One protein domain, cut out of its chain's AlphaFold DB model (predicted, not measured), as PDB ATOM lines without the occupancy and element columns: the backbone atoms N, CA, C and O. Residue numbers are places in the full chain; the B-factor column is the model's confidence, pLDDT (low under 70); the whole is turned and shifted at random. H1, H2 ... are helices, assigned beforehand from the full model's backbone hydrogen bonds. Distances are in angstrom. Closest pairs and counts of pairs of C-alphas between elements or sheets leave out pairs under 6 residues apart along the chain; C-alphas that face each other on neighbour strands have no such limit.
ATOM      1  N   ASP A  23     101.850  23.949 207.292       96.00
ATOM      2  CA  ASP A  23     102.666  23.244 208.265       96.00
ATOM      3  C   ASP A  23     102.177  21.801 208.368       96.00
ATOM      4  O   ASP A  23     101.177  21.505 209.024       96.00
ATOM      5  N   GLY A  24     102.875  20.909 207.661       96.62
ATOM      6  CA  GLY A  24     102.566  19.484 207.671       96.62
ATOM      7  C   GLY A  24     102.781  18.837 209.040       96.62
ATOM      8  O   GLY A  24     102.070  17.893 209.356       96.62
ATOM      9  N   GLY A  25     103.698  19.369 209.856       96.19
ATOM     10  CA  GLY A  25     103.921  18.882 211.216       96.19
ATOM     11  C   GLY A  25     102.730  19.207 212.105       96.19
ATOM     12  O   GLY A  25     102.181  18.321 212.748       96.19
ATOM     13  N   LEU A  26     102.235  20.450 212.053       95.38
ATOM     14  CA  LEU A  26     101.014  20.811 212.775       95.38
ATOM     15  C   LEU A  26      99.807  19.996 212.290       95.38
ATOM     16  O   LEU A  26      99.022  19.541 213.113       95.38
ATOM     17  N   LEU A  27      99.647  19.783 210.978       96.75
ATOM     18  CA  LEU A  27      98.570  18.935 210.448       96.75
ATOM     19  C   LEU A  27      98.582  17.553 211.113       96.75
ATOM     20  O   LEU A  27      97.555  17.109 211.627       96.75
ATOM     21  N   THR A  28      99.723  16.866 211.107       96.06
ATOM     22  CA  THR A  28      99.813  15.492 211.609       96.06
ATOM     23  C   THR A  28      99.742  15.429 213.132       96.06
ATOM     24  O   THR A  28      99.099  14.532 213.675       96.06
ATOM     25  N   GLU A  29     100.285  16.427 213.825       93.31
ATOM     26  CA  GLU A  29     100.149  16.634 215.267       93.31
ATOM     27  C   GLU A  29      98.677  16.793 215.694       93.31
ATOM     28  O   GLU A  29      98.235  16.188 216.675       93.31
ATOM     29  N   LEU A  30      97.886  17.557 214.932       93.06
ATOM     30  CA  LEU A  30      96.449  17.701 215.159       93.06
ATOM     31  C   LEU A  30      95.696  16.395 214.839       93.06
ATOM     32  O   LEU A  30      94.845  15.968 215.622       93.06
ATOM     33  N   LEU A  31      96.040  15.705 213.743       93.94
ATOM     34  CA  LEU A  31      95.423  14.422 213.369       93.94
ATOM     35  C   LEU A  31      95.591  13.347 214.449       93.94
ATOM     36  O   LEU A  31      94.674  12.545 214.643       93.94
ATOM     37  N   GLN A  32      96.709  13.348 215.185       91.94
ATOM     38  CA  GLN A  32      96.963  12.415 216.293       91.94
ATOM     39  C   GLN A  32      95.937  12.529 217.429       91.94
ATOM     40  O   GLN A  32      95.750  11.580 218.189       91.94
ATOM     41  N   ARG A  33      95.226  13.658 217.532       88.94
ATOM     42  CA  ARG A  33      94.174  13.888 218.535       88.94
ATOM     43  C   ARG A  33      92.765  13.625 218.007       88.94
ATOM     44  O   ARG A  33      91.785  13.829 218.723       88.94
ATOM     45  N   THR A  34      92.657  13.119 216.783       90.06
ATOM     46  CA  THR A  34      91.394  12.723 216.153       90.06
ATOM     47  C   THR A  34      91.282  11.201 216.035       90.06
ATOM     48  O   THR A  34      92.190  10.443 216.384       90.06
ATOM     49  N   LYS A  35      90.171  10.720 215.470       90.75
ATOM     50  CA  LYS A  35      89.987   9.299 215.131       90.75
ATOM     51  C   LYS A  35      90.696   8.870 213.836       90.75
ATOM     52  O   LYS A  35      90.511   7.738 213.396       90.75
ATOM     53  N   PHE A  36      91.505   9.735 213.223       94.38
ATOM     54  CA  PHE A  36      92.176   9.447 211.956       94.38
ATOM     55  C   PHE A  36      93.031   8.168 212.026       94.38
ATOM     56  O   PHE A  36      92.761   7.206 211.310       94.38
ATOM     57  N   PHE A  37      93.988   8.092 212.952       95.25
ATOM     58  CA  PHE A  37      94.880   6.930 213.075       95.25
ATOM     59  C   PHE A  37      94.150   5.656 213.512       95.25
ATOM     60  O   PHE A  37      94.421   4.566 213.002       95.25
ATOM     61  N   THR A  38      93.157   5.786 214.394       93.75
ATOM     62  CA  THR A  38      92.353   4.637 214.828       93.75
ATOM     63  C   THR A  38      91.488   4.082 213.698       93.75
ATOM     64  O   THR A  38      91.293   2.866 213.641       93.75
ATOM     65  N   SER A  39      91.052   4.925 212.753       93.06
ATOM     66  CA  SER A  39      90.359   4.486 211.534       93.06
ATOM     67  C   SER A  39      91.234   3.606 210.630       93.06
ATOM     68  O   SER A  39      90.700   2.727 209.960       93.06
ATOM     69  N   LEU A  40      92.561   3.771 210.702       93.62
ATOM     70  CA  LEU A  40      93.577   2.966 210.010       93.62
ATOM     71  C   LEU A  40      94.105   1.806 210.873       93.62
ATOM     72  O   LEU A  40      95.148   1.220 210.593       93.62
ATOM     73  N   THR A  41      93.397   1.463 211.954       92.69
ATOM     74  CA  THR A  41      93.754   0.413 212.926       92.69
ATOM     75  C   THR A  41      95.021   0.688 213.753       92.69
ATOM     76  O   THR A  41      95.545  -0.212 214.424       92.69
ATOM     77  N   VAL A  42      95.491   1.936 213.793       92.81
ATOM     78  CA  VAL A  42      96.629   2.365 214.614       92.81
ATOM     79  C   VAL A  42      96.120   2.903 215.950       92.81
ATOM     80  O   VAL A  42      95.457   3.933 216.008       92.81
ATOM     81  N   LYS A  43      96.386   2.164 217.035       88.50
ATOM     82  CA  LYS A  43      95.903   2.492 218.393       88.50
ATOM     83  C   LYS A  43      97.007   2.900 219.367       88.50
ATOM     84  O   LYS A  43      96.709   3.465 220.411       88.50
ATOM     85  N   VAL A  44      98.258   2.562 219.064       87.69
ATOM     86  CA  VAL A  44      99.393   2.799 219.965       87.69
ATOM     87  C   VAL A  44     100.006   4.158 219.632       87.69
ATOM     88  O   VAL A  44     100.319   4.402 218.469       87.69
ATOM     89  N   SER A  45     100.163   5.029 220.636       85.31
ATOM     90  CA  SER A  45     100.546   6.437 220.439       85.31
ATOM     91  C   SER A  45     101.896   6.605 219.740       85.31
ATOM     92  O   SER A  45     101.983   7.344 218.770       85.31
ATOM     93  N   ASN A  46     102.928   5.867 220.159       89.88
ATOM     94  CA  ASN A  46     104.260   5.939 219.541       89.88
ATOM     95  C   ASN A  46     104.251   5.524 218.059       89.88
ATOM     96  O   ASN A  46     104.977   6.069 217.241       89.88
ATOM     97  N   ILE A  47     103.408   4.559 217.691       92.88
ATOM     98  CA  ILE A  47     103.248   4.135 216.300       92.88
ATOM     99  C   ILE A  47     102.467   5.179 215.496       92.88
ATOM    100  O   ILE A  47     102.755   5.377 214.318       92.88
ATOM    101  N   ALA A  48     101.478   5.836 216.110       93.50
ATOM    102  CA  ALA A  48     100.757   6.936 215.476       93.50
ATOM    103  C   ALA A  48     101.682   8.130 215.198       93.50
ATOM    104  O   ALA A  48     101.563   8.728 214.138       93.50
ATOM    105  N   GLU A  49     102.627   8.418 216.096       93.75
ATOM    106  CA  GLU A  49     103.661   9.445 215.919       93.75
ATOM    107  C   GLU A  49     104.602   9.116 214.748       93.75
ATOM    108  O   GLU A  49     104.729   9.906 213.821       93.75
ATOM    109  N   LEU A  50     105.148   7.896 214.688       95.12
ATOM    110  CA  LEU A  50     105.981   7.474 213.549       95.12
ATOM    111  C   LEU A  50     105.214   7.508 212.218       95.12
ATOM    112  O   LEU A  50     105.762   7.871 211.180       95.12
ATOM    113  N   LEU A  51     103.936   7.115 212.222       96.25
ATOM    114  CA  LEU A  51     103.105   7.187 211.021       96.25
ATOM    115  C   LEU A  51     102.747   8.635 210.653       96.25
ATOM    116  O   LEU A  51     102.628   8.940 209.470       96.25
ATOM    117  N   ALA A  52     102.581   9.517 211.637       96.88
ATOM    118  CA  ALA A  52     102.401  10.950 211.429       96.88
ATOM    119  C   ALA A  52     103.617  11.565 210.724       96.88
ATOM    120  O   ALA A  52     103.426  12.307 209.759       96.88
ATOM    121  N   ASP A  53     104.836  11.204 211.129       96.56
ATOM    122  CA  ASP A  53     106.068  11.656 210.473       96.56
ATOM    123  C   ASP A  53     106.125  11.205 209.007       96.56
ATOM    124  O   ASP A  53     106.397  12.001 208.107       96.56
ATOM    125  N   GLU A  54     105.785   9.941 208.728       97.00
ATOM    126  CA  GLU A  54     105.707   9.446 207.348       97.00
ATOM    127  C   GLU A  54     104.636  10.173 206.531       97.00
ATOM    128  O   GLU A  54     104.882  10.557 205.389       97.00
ATOM    129  N   ILE A  55     103.453  10.405 207.104       97.38
ATOM    130  CA  ILE A  55     102.390  11.160 206.432       97.38
ATOM    131  C   ILE A  55     102.871  12.565 206.085       97.38
ATOM    132  O   ILE A  55     102.648  13.006 204.961       97.38
ATOM    133  N   GLN A  56     103.550  13.251 207.008       97.31
ATOM    134  CA  GLN A  56     104.086  14.588 206.772       97.31
ATOM    135  C   GLN A  56     105.044  14.612 205.573       97.31
ATOM    136  O   GLN A  56     104.965  15.527 204.752       97.31
ATOM    137  N   LEU A  57     105.917  13.607 205.451       96.50
ATOM    138  CA  LEU A  57     106.851  13.473 204.327       96.50
ATOM    139  C   LEU A  57     106.148  13.167 202.996       96.50
ATOM    140  O   LEU A  57     106.655  13.534 201.937       96.50
ATOM    141  N   LEU A  58     104.994  12.502 203.048       96.94
ATOM    142  CA  LEU A  58     104.216  12.083 201.881       96.94
ATOM    143  C   LEU A  58     103.157  13.104 201.439       96.94
ATOM    144  O   LEU A  58     102.471  12.877 200.441       96.94
ATOM    145  N   LEU A  59     103.010  14.229 202.147       97.81
ATOM    146  CA  LEU A  59     102.090  15.287 201.737       97.81
ATOM    147  C   LEU A  59     102.493  15.845 200.361       97.81
ATOM    148  O   LEU A  59     103.639  16.274 200.179       97.81
ATOM    149  N   PRO A  60     101.566  15.917 199.387       97.25
ATOM    150  CA  PRO A  60     101.879  16.487 198.088       97.25
ATOM    151  C   PRO A  60     102.219  17.980 198.208       97.25
ATOM    152  O   PRO A  60     101.727  18.706 199.078       97.25
ATOM    153  N   LYS A  61     103.049  18.483 197.290       96.50
ATOM    154  CA  LYS A  61     103.363  19.915 197.235       96.50
ATOM    155  C   LYS A  61     102.073  20.719 197.046       96.50
ATOM    156  O   LYS A  61     101.307  20.472 196.120       96.50
ATOM    157  N   GLY A  62     101.851  21.705 197.916       96.44
ATOM    158  CA  GLY A  62     100.633  22.513 197.879       96.44
ATOM    159  C   GLY A  62      99.378  21.773 198.349       96.44
ATOM    160  O   GLY A  62      98.286  22.201 197.991       96.44
ATOM    161  N   TRP A  63      99.509  20.702 199.147       97.69
ATOM    162  CA  TRP A  63      98.389  19.946 199.737       97.69
ATOM    163  C   TRP A  63      97.310  20.834 200.376       97.69
ATOM    164  O   TRP A  63      96.129  20.513 200.356       97.69
ATOM    165  N   TYR A  64      97.707  21.982 200.917       95.94
ATOM    166  CA  TYR A  64      96.842  22.972 201.555       95.94
ATOM    167  C   TYR A  64      95.993  23.803 200.568       95.94
ATOM    168  O   TYR A  64      95.252  24.681 200.992       95.94
ATOM    169  N   ASN A  65      96.149  23.604 199.256       95.94
ATOM    170  CA  ASN A  65      95.331  24.200 198.191       95.94
ATOM    171  C   ASN A  65      94.504  23.144 197.432       95.94
ATOM    172  O   ASN A  65      93.830  23.491 196.469       95.94
ATOM    173  N   GLN A  66      94.603  21.872 197.818       95.25
ATOM    174  CA  GLN A  66      93.946  20.746 197.152       95.25
ATOM    175  C   GLN A  66      92.736  20.278 197.961       95.25
ATOM    176  O   GLN A  66      92.635  20.578 199.153       95.25
ATOM    177  N   ASP A  67      91.836  19.532 197.325       94.81
ATOM    178  CA  ASP A  67      90.706  18.919 198.017       94.81
ATOM    179  C   ASP A  67      91.183  17.872 199.041       94.81
ATOM    180  O   ASP A  67      92.119  17.105 198.792       94.81
ATOM    181  N   ALA A  68      90.536  17.826 200.209       95.69
ATOM    182  CA  ALA A  68      90.939  16.935 201.294       95.69
ATOM    183  C   ALA A  68      90.890  15.451 200.888       95.69
ATOM    184  O   ALA A  68      91.739  14.671 201.329       95.69
ATOM    185  N   ALA A  69      89.936  15.048 200.040       97.25
ATOM    186  CA  ALA A  69      89.826  13.673 199.565       97.25
ATOM    187  C   ALA A  69      90.956  13.318 198.594       97.25
ATOM    188  O   ALA A  69      91.503  12.218 198.681       97.25
ATOM    189  N   GLU A  70      91.341  14.237 197.707       97.25
ATOM    190  CA  GLU A  70      92.466  14.046 196.783       97.25
ATOM    191  C   GLU A  70      93.797  13.923 197.530       97.25
ATOM    192  O   GLU A  70      94.574  12.993 197.279       97.25
ATOM    193  N   VAL A  71      94.036  14.810 198.502       98.19
ATOM    194  CA  VAL A  71      95.229  14.755 199.357       98.19
ATOM    195  C   VAL A  71      95.265  13.445 200.131       98.19
ATOM    196  O   VAL A  71      96.288  12.759 200.121       98.19
ATOM    197  N   LEU A  72      94.148  13.056 200.754       98.50
ATOM    198  CA  LEU A  72      94.076  11.814 201.513       98.50
ATOM    199  C   LEU A  72      94.347  10.595 200.624       98.50
ATOM    200  O   LEU A  72      95.161   9.753 200.993       98.50
ATOM    201  N   ARG A  73      93.721  10.503 199.443       98.31
ATOM    202  CA  ARG A  73      93.979   9.404 198.493       98.31
ATOM    203  C   ARG A  73      95.445   9.348 198.090       98.31
ATOM    204  O   ARG A  73      96.016   8.262 198.056       98.31
ATOM    205  N   THR A  74      96.055  10.497 197.816       98.06
ATOM    206  CA  THR A  74      97.472  10.588 197.440       98.06
ATOM    207  C   THR A  74      98.372  10.050 198.549       98.06
ATOM    208  O   THR A  74      99.202   9.178 198.300       98.06
ATOM    209  N   VAL A  75      98.162  10.508 199.787       97.94
ATOM    210  CA  VAL A  75      98.935  10.070 200.957       97.94
ATOM    211  C   VAL A  75      98.740   8.577 201.224       97.94
ATOM    212  O   VAL A  75      99.717   7.853 201.405       97.94
ATOM    213  N   LEU A  76      97.494   8.091 201.226       97.88
ATOM    214  CA  LEU A  76      97.189   6.683 201.481       97.88
ATOM    215  C   LEU A  76      97.800   5.766 200.416       97.88
ATOM    216  O   LEU A  76      98.416   4.765 200.774       97.88
ATOM    217  N   ASN A  77      97.705   6.127 199.133       97.69
ATOM    218  CA  ASN A  77      98.355   5.384 198.053       97.69
ATOM    219  C   ASN A  77      99.879   5.353 198.222       97.69
ATOM    220  O   ASN A  77     100.484   4.297 198.069       97.69
ATOM    221  N   ALA A  78     100.498   6.477 198.590       96.81
ATOM    222  CA  ALA A  78     101.943   6.554 198.792       96.81
ATOM    223  C   ALA A  78     102.431   5.758 200.021       96.81
ATOM    224  O   ALA A  78     103.553   5.244 200.029       96.81
ATOM    225  N   LEU A  79     101.589   5.611 201.051       96.25
ATOM    226  CA  LEU A  79     101.883   4.769 202.214       96.25
ATOM    227  C   LEU A  79     101.941   3.278 201.851       96.25
ATOM    228  O   LEU A  79     102.794   2.565 202.380       96.25
ATOM    229  N   VAL A  80     101.057   2.810 200.961       96.00
ATOM    230  CA  VAL A  80     100.958   1.390 200.553       96.00
ATOM    231  C   VAL A  80     101.602   1.079 199.200       96.00
ATOM    232  O   VAL A  80     101.437  -0.030 198.682       96.00
ATOM    233  N   ASP A  81     102.324   2.036 198.616       94.06
ATOM    234  CA  ASP A  81     103.100   1.817 197.398       94.06
ATOM    235  C   ASP A  81     104.154   0.723 197.665       94.06
ATOM    236  O   ASP A  81     104.971   0.872 198.581       94.06
ATOM    237  N   PRO A  82     104.180  -0.374 196.883       87.06
ATOM    238  CA  PRO A  82     105.184  -1.430 197.022       87.06
ATOM    239  C   PRO A  82     106.639  -0.935 196.949       87.06
ATOM    240  O   PRO A  82     107.529  -1.554 197.543       87.06
ATOM    241  N   ASN A  83     106.882   0.175 196.247       88.44
ATOM    242  CA  ASN A  83     108.196   0.811 196.126       88.44
ATOM    243  C   ASN A  83     108.519   1.739 197.309       88.44
ATOM    244  O   ASN A  83     109.677   2.108 197.512       88.44
ATOM    245  N   SER A  84     107.520   2.096 198.116       89.00
ATOM    246  CA  SER A  84     107.694   2.914 199.310       89.00
ATOM    247  C   SER A  84     108.230   2.088 200.481       89.00
ATOM    248  O   SER A  84     107.909   0.918 200.702       89.00
ATOM    249  N   SER A  85     109.083   2.725 201.278       89.50
ATOM    250  CA  SER A  85     109.597   2.177 202.538       89.50
ATOM    251  C   SER A  85     108.891   2.760 203.765       89.50
ATOM    252  O   SER A  85     109.265   2.402 204.880       89.50
ATOM    253  N   ALA A  86     107.852   3.585 203.580       92.75
ATOM    254  CA  ALA A  86     107.166   4.302 204.659       92.75
ATOM    255  C   ALA A  86     106.671   3.360 205.768       92.75
ATOM    256  O   ALA A  86     107.165   3.391 206.894       92.75
ATOM    257  N   LEU A  87     105.801   2.396 205.442       93.50
ATOM    258  CA  LEU A  87     105.314   1.431 206.439       93.50
ATOM    259  C   LEU A  87     106.407   0.477 206.957       93.50
ATOM    260  O   LEU A  87     106.238  -0.145 208.009       93.50
ATOM    261  N   LYS A  88     107.538   0.345 206.244       92.62
ATOM    262  CA  LYS A  88     108.693  -0.434 206.719       92.62
ATOM    263  C   LYS A  88     109.466   0.298 207.817       92.62
ATOM    264  O   LYS A  88     110.004  -0.378 208.687       92.62
ATOM    265  N   ARG A  89     109.489   1.636 207.793       92.75
ATOM    266  CA  ARG A  89     110.092   2.477 208.840       92.75
ATOM    267  C   ARG A  89     109.232   2.547 210.101       92.75
ATOM    268  O   ARG A  89     109.777   2.547 211.196       92.75
ATOM    269  N   VAL A  90     107.906   2.514 209.950       92.81
ATOM    270  CA  VAL A  90     106.965   2.542 211.086       92.81
ATOM    271  C   VAL A  90     106.867   1.184 211.790       92.81
ATOM    272  O   VAL A  90     106.841   1.112 213.017       92.81
ATOM    273  N   TYR A  91     106.804   0.085 211.027       92.69
ATOM    274  CA  TYR A  91     106.577  -1.256 211.571       92.69
ATOM    275  C   TYR A  91     107.758  -2.189 211.327       92.69
ATOM    276  O   TYR A  91     108.045  -2.575 210.187       92.69
ATOM    277  N   SER A  92     108.359  -2.655 212.422       87.69
ATOM    278  CA  SER A  92     109.414  -3.672 212.401       87.69
ATOM    279  C   SER A  92     108.898  -5.054 211.985       87.69
ATOM    280  O   SER A  92     109.590  -5.777 211.270       87.69
ATOM    281  N   THR A  93     107.671  -5.425 212.376       91.06
ATOM    282  CA  THR A  93     107.112  -6.757 212.096       91.06
ATOM    283  C   THR A  93     106.242  -6.780 210.827       91.06
ATOM    284  O   THR A  93     105.389  -5.904 210.643       91.06
ATOM    285  N   PRO A  94     106.376  -7.807 209.959       91.88
ATOM    286  CA  PRO A  94     105.553  -7.937 208.754       91.88
ATOM    287  C   PRO A  94     104.048  -8.044 209.034       91.88
ATOM    288  O   PRO A  94     103.246  -7.503 208.280       91.88
ATOM    289  N   ALA A  95     103.656  -8.702 210.131       92.44
ATOM    290  CA  ALA A  95     102.248  -8.890 210.486       92.44
ATOM    291  C   ALA A  95     101.540  -7.562 210.809       92.44
ATOM    292  O   ALA A  95     100.453  -7.297 210.298       92.44
ATOM    293  N   ASN A  96     102.173  -6.692 211.608       91.25
ATOM    294  CA  ASN A  96     101.605  -5.382 211.939       91.25
ATOM    295  C   ASN A  96     101.552  -4.464 210.718       91.25
ATOM    296  O   ASN A  96     100.576  -3.736 210.553       91.25
ATOM    297  N   ARG A  97     102.572  -4.541 209.854       93.88
ATOM    298  CA  ARG A  97     102.612  -3.812 208.586       93.88
ATOM    299  C   ARG A  97     101.451  -4.205 207.681       93.88
ATOM    300  O   ARG A  97     100.706  -3.331 207.253       93.88
ATOM    301  N   LYS A  98     101.265  -5.511 207.464       94.06
ATOM    302  CA  LYS A  98     100.187  -6.045 206.629       94.06
ATOM    303  C   LYS A  98      98.812  -5.620 207.142       94.06
ATOM    304  O   LYS A  98      97.983  -5.194 206.360       94.06
ATOM    305  N   ARG A  99      98.594  -5.634 208.460       94.25
ATOM    306  CA  ARG A  99      97.328  -5.194 209.070       94.25
ATOM    307  C   ARG A  99      96.957  -3.747 208.719       94.25
ATOM    308  O   ARG A  99      95.793  -3.467 208.459       94.25
ATOM    309  N   VAL A 100      97.927  -2.831 208.745       94.75
ATOM    310  CA  VAL A 100      97.690  -1.419 208.398       94.75
ATOM    311  C   VAL A 100      97.595  -1.231 206.891       94.75
ATOM    312  O   VAL A 100      96.750  -0.472 206.436       94.75
ATOM    313  N   GLU A 101      98.404  -1.952 206.119       95.88
ATOM    314  CA  GLU A 101      98.300  -1.972 204.662       95.88
ATOM    315  C   GLU A 101      96.908  -2.432 204.205       95.88
ATOM    316  O   GLU A 101      96.263  -1.729 203.433       95.88
ATOM    317  N   ASP A 102      96.410  -3.548 204.743       96.12
ATOM    318  CA  ASP A 102      95.072  -4.078 204.467       96.12
ATOM    319  C   ASP A 102      93.988  -3.059 204.864       96.12
ATOM    320  O   ASP A 102      93.040  -2.842 204.112       96.12
ATOM    321  N   ALA A 103      94.147  -2.370 206.003       95.94
ATOM    322  CA  ALA A 103      93.222  -1.319 206.432       95.94
ATOM    323  C   ALA A 103      93.226  -0.100 205.494       95.94
ATOM    324  O   ALA A 103      92.165   0.446 205.199       95.94
ATOM    325  N   ILE A 104      94.396   0.326 205.009       97.19
ATOM    326  CA  ILE A 104      94.510   1.435 204.053       97.19
ATOM    327  C   ILE A 104      93.909   1.040 202.699       97.19
ATOM    328  O   ILE A 104      93.155   1.822 202.128       97.19
ATOM    329  N   ARG A 105      94.202  -0.167 202.196       96.75
ATOM    330  CA  ARG A 105      93.628  -0.675 200.939       96.75
ATOM    331  C   ARG A 105      92.108  -0.783 201.033       96.75
ATOM    332  O   ARG A 105      91.412  -0.246 200.181       96.75
ATOM    333  N   SER A 106      91.599  -1.348 202.127       95.50
ATOM    334  CA  SER A 106      90.161  -1.399 202.408       95.50
ATOM    335  C   SER A 106      89.537  -0.001 202.430       95.50
ATOM    336  O   SER A 106      88.527   0.232 201.769       95.50
ATOM    337  N   ALA A 107      90.182   0.971 203.087       95.62
ATOM    338  CA  ALA A 107      89.721   2.357 203.086       95.62
ATOM    339  C   ALA A 107      89.771   3.016 201.697       95.62
ATOM    340  O   ALA A 107      88.953   3.882 201.427       95.62
ATOM    341  N   LEU A 108      90.701   2.651 200.812       96.81
ATOM    342  CA  LEU A 108      90.772   3.190 199.447       96.81
ATOM    343  C   LEU A 108      89.693   2.601 198.524       96.81
ATOM    344  O   LEU A 108      89.146   3.340 197.695       96.81
ATOM    345  N   ASP A 109      89.377   1.317 198.705       96.06
ATOM    346  CA  ASP A 109      88.462   0.543 197.859       96.06
ATOM    347  C   ASP A 109      86.993   0.642 198.315       96.06
ATOM    348  O   ASP A 109      86.070   0.566 197.501       96.06
ATOM    349  N   ASN A 110      86.746   0.845 199.614       94.94
ATOM    350  CA  ASN A 110      85.411   0.944 200.200       94.94
ATOM    351  C   ASN A 110      85.040   2.402 200.510       94.94
ATOM    352  O   ASN A 110      85.562   3.010 201.443       94.94
ATOM    353  N   GLY A 111      84.059   2.950 199.783       93.12
ATOM    354  CA  GLY A 111      83.619   4.342 199.941       93.12
ATOM    355  C   GLY A 111      83.156   4.717 201.356       93.12
ATOM    356  O   GLY A 111      83.384   5.846 201.793       93.12
ATOM    357  N   THR A 112      82.564   3.787 202.110       94.38
ATOM    358  CA  THR A 112      82.130   4.033 203.495       94.38
ATOM    359  C   THR A 112      83.326   4.151 204.438       94.38
ATOM    360  O   THR A 112      83.377   5.050 205.278       94.38
ATOM    361  N   GLU A 113      84.314   3.266 204.291       93.94
ATOM    362  CA  GLU A 113      85.539   3.312 205.094       93.94
ATOM    363  C   GLU A 113      86.391   4.526 204.736       93.94
ATOM    364  O   GLU A 113      86.844   5.229 205.644       93.94
ATOM    365  N   PHE A 114      86.500   4.837 203.438       96.94
ATOM    366  CA  PHE A 114      87.127   6.060 202.954       96.94
ATOM    367  C   PHE A 114      86.508   7.288 203.613       96.94
ATOM    368  O   PHE A 114      87.218   8.111 204.181       96.94
ATOM    369  N   THR A 115      85.175   7.388 203.580       95.44
ATOM    370  CA  THR A 115      84.438   8.528 204.137       95.44
ATOM    371  C   THR A 115      84.705   8.673 205.631       95.44
ATOM    372  O   THR A 115      84.947   9.778 206.103       95.44
ATOM    373  N   ARG A 116      84.748   7.568 206.387       92.25
ATOM    374  CA  ARG A 116      85.059   7.603 207.824       92.25
ATOM    375  C   ARG A 116      86.454   8.171 208.105       92.25
ATOM    376  O   ARG A 116      86.602   8.980 209.020       92.25
ATOM    377  N   THR A 117      87.466   7.746 207.352       94.81
ATOM    378  CA  THR A 117      88.836   8.268 207.483       94.81
ATOM    379  C   THR A 117      88.919   9.719 207.005       94.81
ATOM    380  O   THR A 117      89.539  10.554 207.669       94.81
ATOM    381  N   LEU A 118      88.233  10.040 205.906       95.69
ATOM    382  CA  LEU A 118      88.152  11.380 205.343       95.69
ATOM    383  C   LEU A 118      87.526  12.373 206.315       95.69
ATOM    384  O   LEU A 118      88.055  13.466 206.435       95.69
ATOM    385  N   THR A 119      86.473  12.017 207.051       92.31
ATOM    386  CA  THR A 119      85.840  12.933 208.013       92.31
ATOM    387  C   THR A 119      86.846  13.469 209.034       92.31
ATOM    388  O   THR A 119      86.917  14.676 209.252       92.31
ATOM    389  N   ALA A 120      87.668  12.591 209.621       90.81
ATOM    390  CA  ALA A 120      88.693  13.003 210.581       90.81
ATOM    391  C   ALA A 120      89.842  13.780 209.912       90.81
ATOM    392  O   ALA A 120      90.355  14.737 210.487       90.81
ATOM    393  N   PHE A 121      90.231  13.391 208.694       95.19
ATOM    394  CA  PHE A 121      91.284  14.078 207.948       95.19
ATOM    395  C   PHE A 121      90.867  15.489 207.514       95.19
ATOM    396  O   PHE A 121      91.556  16.463 207.809       95.19
ATOM    397  N   ALA A 122      89.715  15.602 206.851       93.06
ATOM    398  CA  ALA A 122      89.161  16.841 206.323       93.06
ATOM    399  C   ALA A 122      88.909  17.861 207.436       93.06
ATOM    400  O   ALA A 122      89.231  19.030 207.264       93.06
ATOM    401  N   ALA A 123      88.420  17.421 208.602       89.56
ATOM    402  CA  ALA A 123      88.249  18.272 209.780       89.56
ATOM    403  C   ALA A 123      89.495  19.121 210.096       89.56
ATOM    404  O   ALA A 123      89.382  20.319 210.354       89.56
ATOM    405  N   ILE A 124      90.679  18.510 210.038       93.12
ATOM    406  CA  ILE A 124      91.946  19.180 210.336       93.12
ATOM    407  C   ILE A 124      92.534  19.842 209.089       93.12
ATOM    408  O   ILE A 124      92.973  20.989 209.154       93.12
ATOM    409  N   HIS A 125      92.524  19.156 207.943       94.94
ATOM    410  CA  HIS A 125      93.046  19.679 206.676       94.94
ATOM    411  C   HIS A 125      92.392  21.017 206.292       94.94
ATOM    412  O   HIS A 125      93.087  21.957 205.897       94.94
ATOM    413  N   ASN A 126      91.089  21.163 206.542       91.94
ATOM    414  CA  ASN A 126      90.329  22.379 206.251       91.94
ATOM    415  C   ASN A 126      90.811  23.628 207.014       91.94
ATOM    416  O   ASN A 126      90.480  24.740 206.605       91.94
ATOM    417  N   LEU A 127      91.600  23.488 208.087       92.81
ATOM    418  CA  LEU A 127      92.223  24.623 208.789       92.81
ATOM    419  C   LEU A 127      93.349  25.283 207.974       92.81
ATOM    420  O   LEU A 127      93.730  26.422 208.243       92.81
TER     421      LEU A 127
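AT A GLANCE: This is residues 23 to 127 of the 352 residues of an uncharacterized protein of Leifsonia sp. Root227 (UniProt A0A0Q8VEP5). Three longer helices, H3, H6 and H7, make a triangle; H6 and H7 meet as an L, and short H1 and H5 join H3 to H7 and H6. H4 crosses one face of this triangle and tiny H2 lies on the other. The printed part has 105 residues with seven named helices, H1 to H7 in order, and no named strand: all helix, packing mostly crossed. It is compact, radius of gyration of the C-alphas 12.4 A, and rounded, spanning 35 by 27 by 26 A.

IN THESE COORDINATES: H1, residues 24 to 31, begins at C-alpha 24 (102.566, 19.484, 207.671). H2 is residues 36 to 39; H3, 45 to 58, is 19.7 A long. H4, 68 to 79, measures 16.4 A; H5 is 86 to 90. H6, 94 to 109, measures 22.0 A, and H7, 111 to 125, 19.2 A, ending at C-alpha 125 (93.046, 19.679, 206.676).

HOW THE PARTS SIT: The hub, H7, touches four helices. Residues 120 to 125 alone touch H1, closest C-alphas Ile 124 and Leu 31, 6.6 A. Residues 116 to 121 alone touch H2 (Ala 120 and Phe 36, C-alphas 5.2 A). H4 is about perpendicular to H7, 73 degrees; its residues 68 to 72 alone touch H7, closest C-alphas Ala 68 and Ala 122, 5.3 A. H6 and H7 touch only at the corner, C-alphas of Ala 107 and Phe 114 closest at 4.5 A, lines at 85 degrees. H3 touches H1, closest C-alphas Gln 56 and Gly 24, 5.2 A, and H5, Leu 50 and Val 90, 5.6 A. H5 and H6 only just touch, with 3 pairs of C-alphas within 8 A. H3 and H6 are apart. Every O i to N i+4 pair is within hydrogen-bond range in H1, H3, H4, H5 and H6, and 9 of 11 in H7; H2 is too short for one.

THE WHOLE: The C-alphas farthest apart, Asn 65 and Ala 95, are 36.0 A apart. The printed part has no cut and no long link. Mean pLDDT of the printed part is 94.3, and no printed residue is under 70.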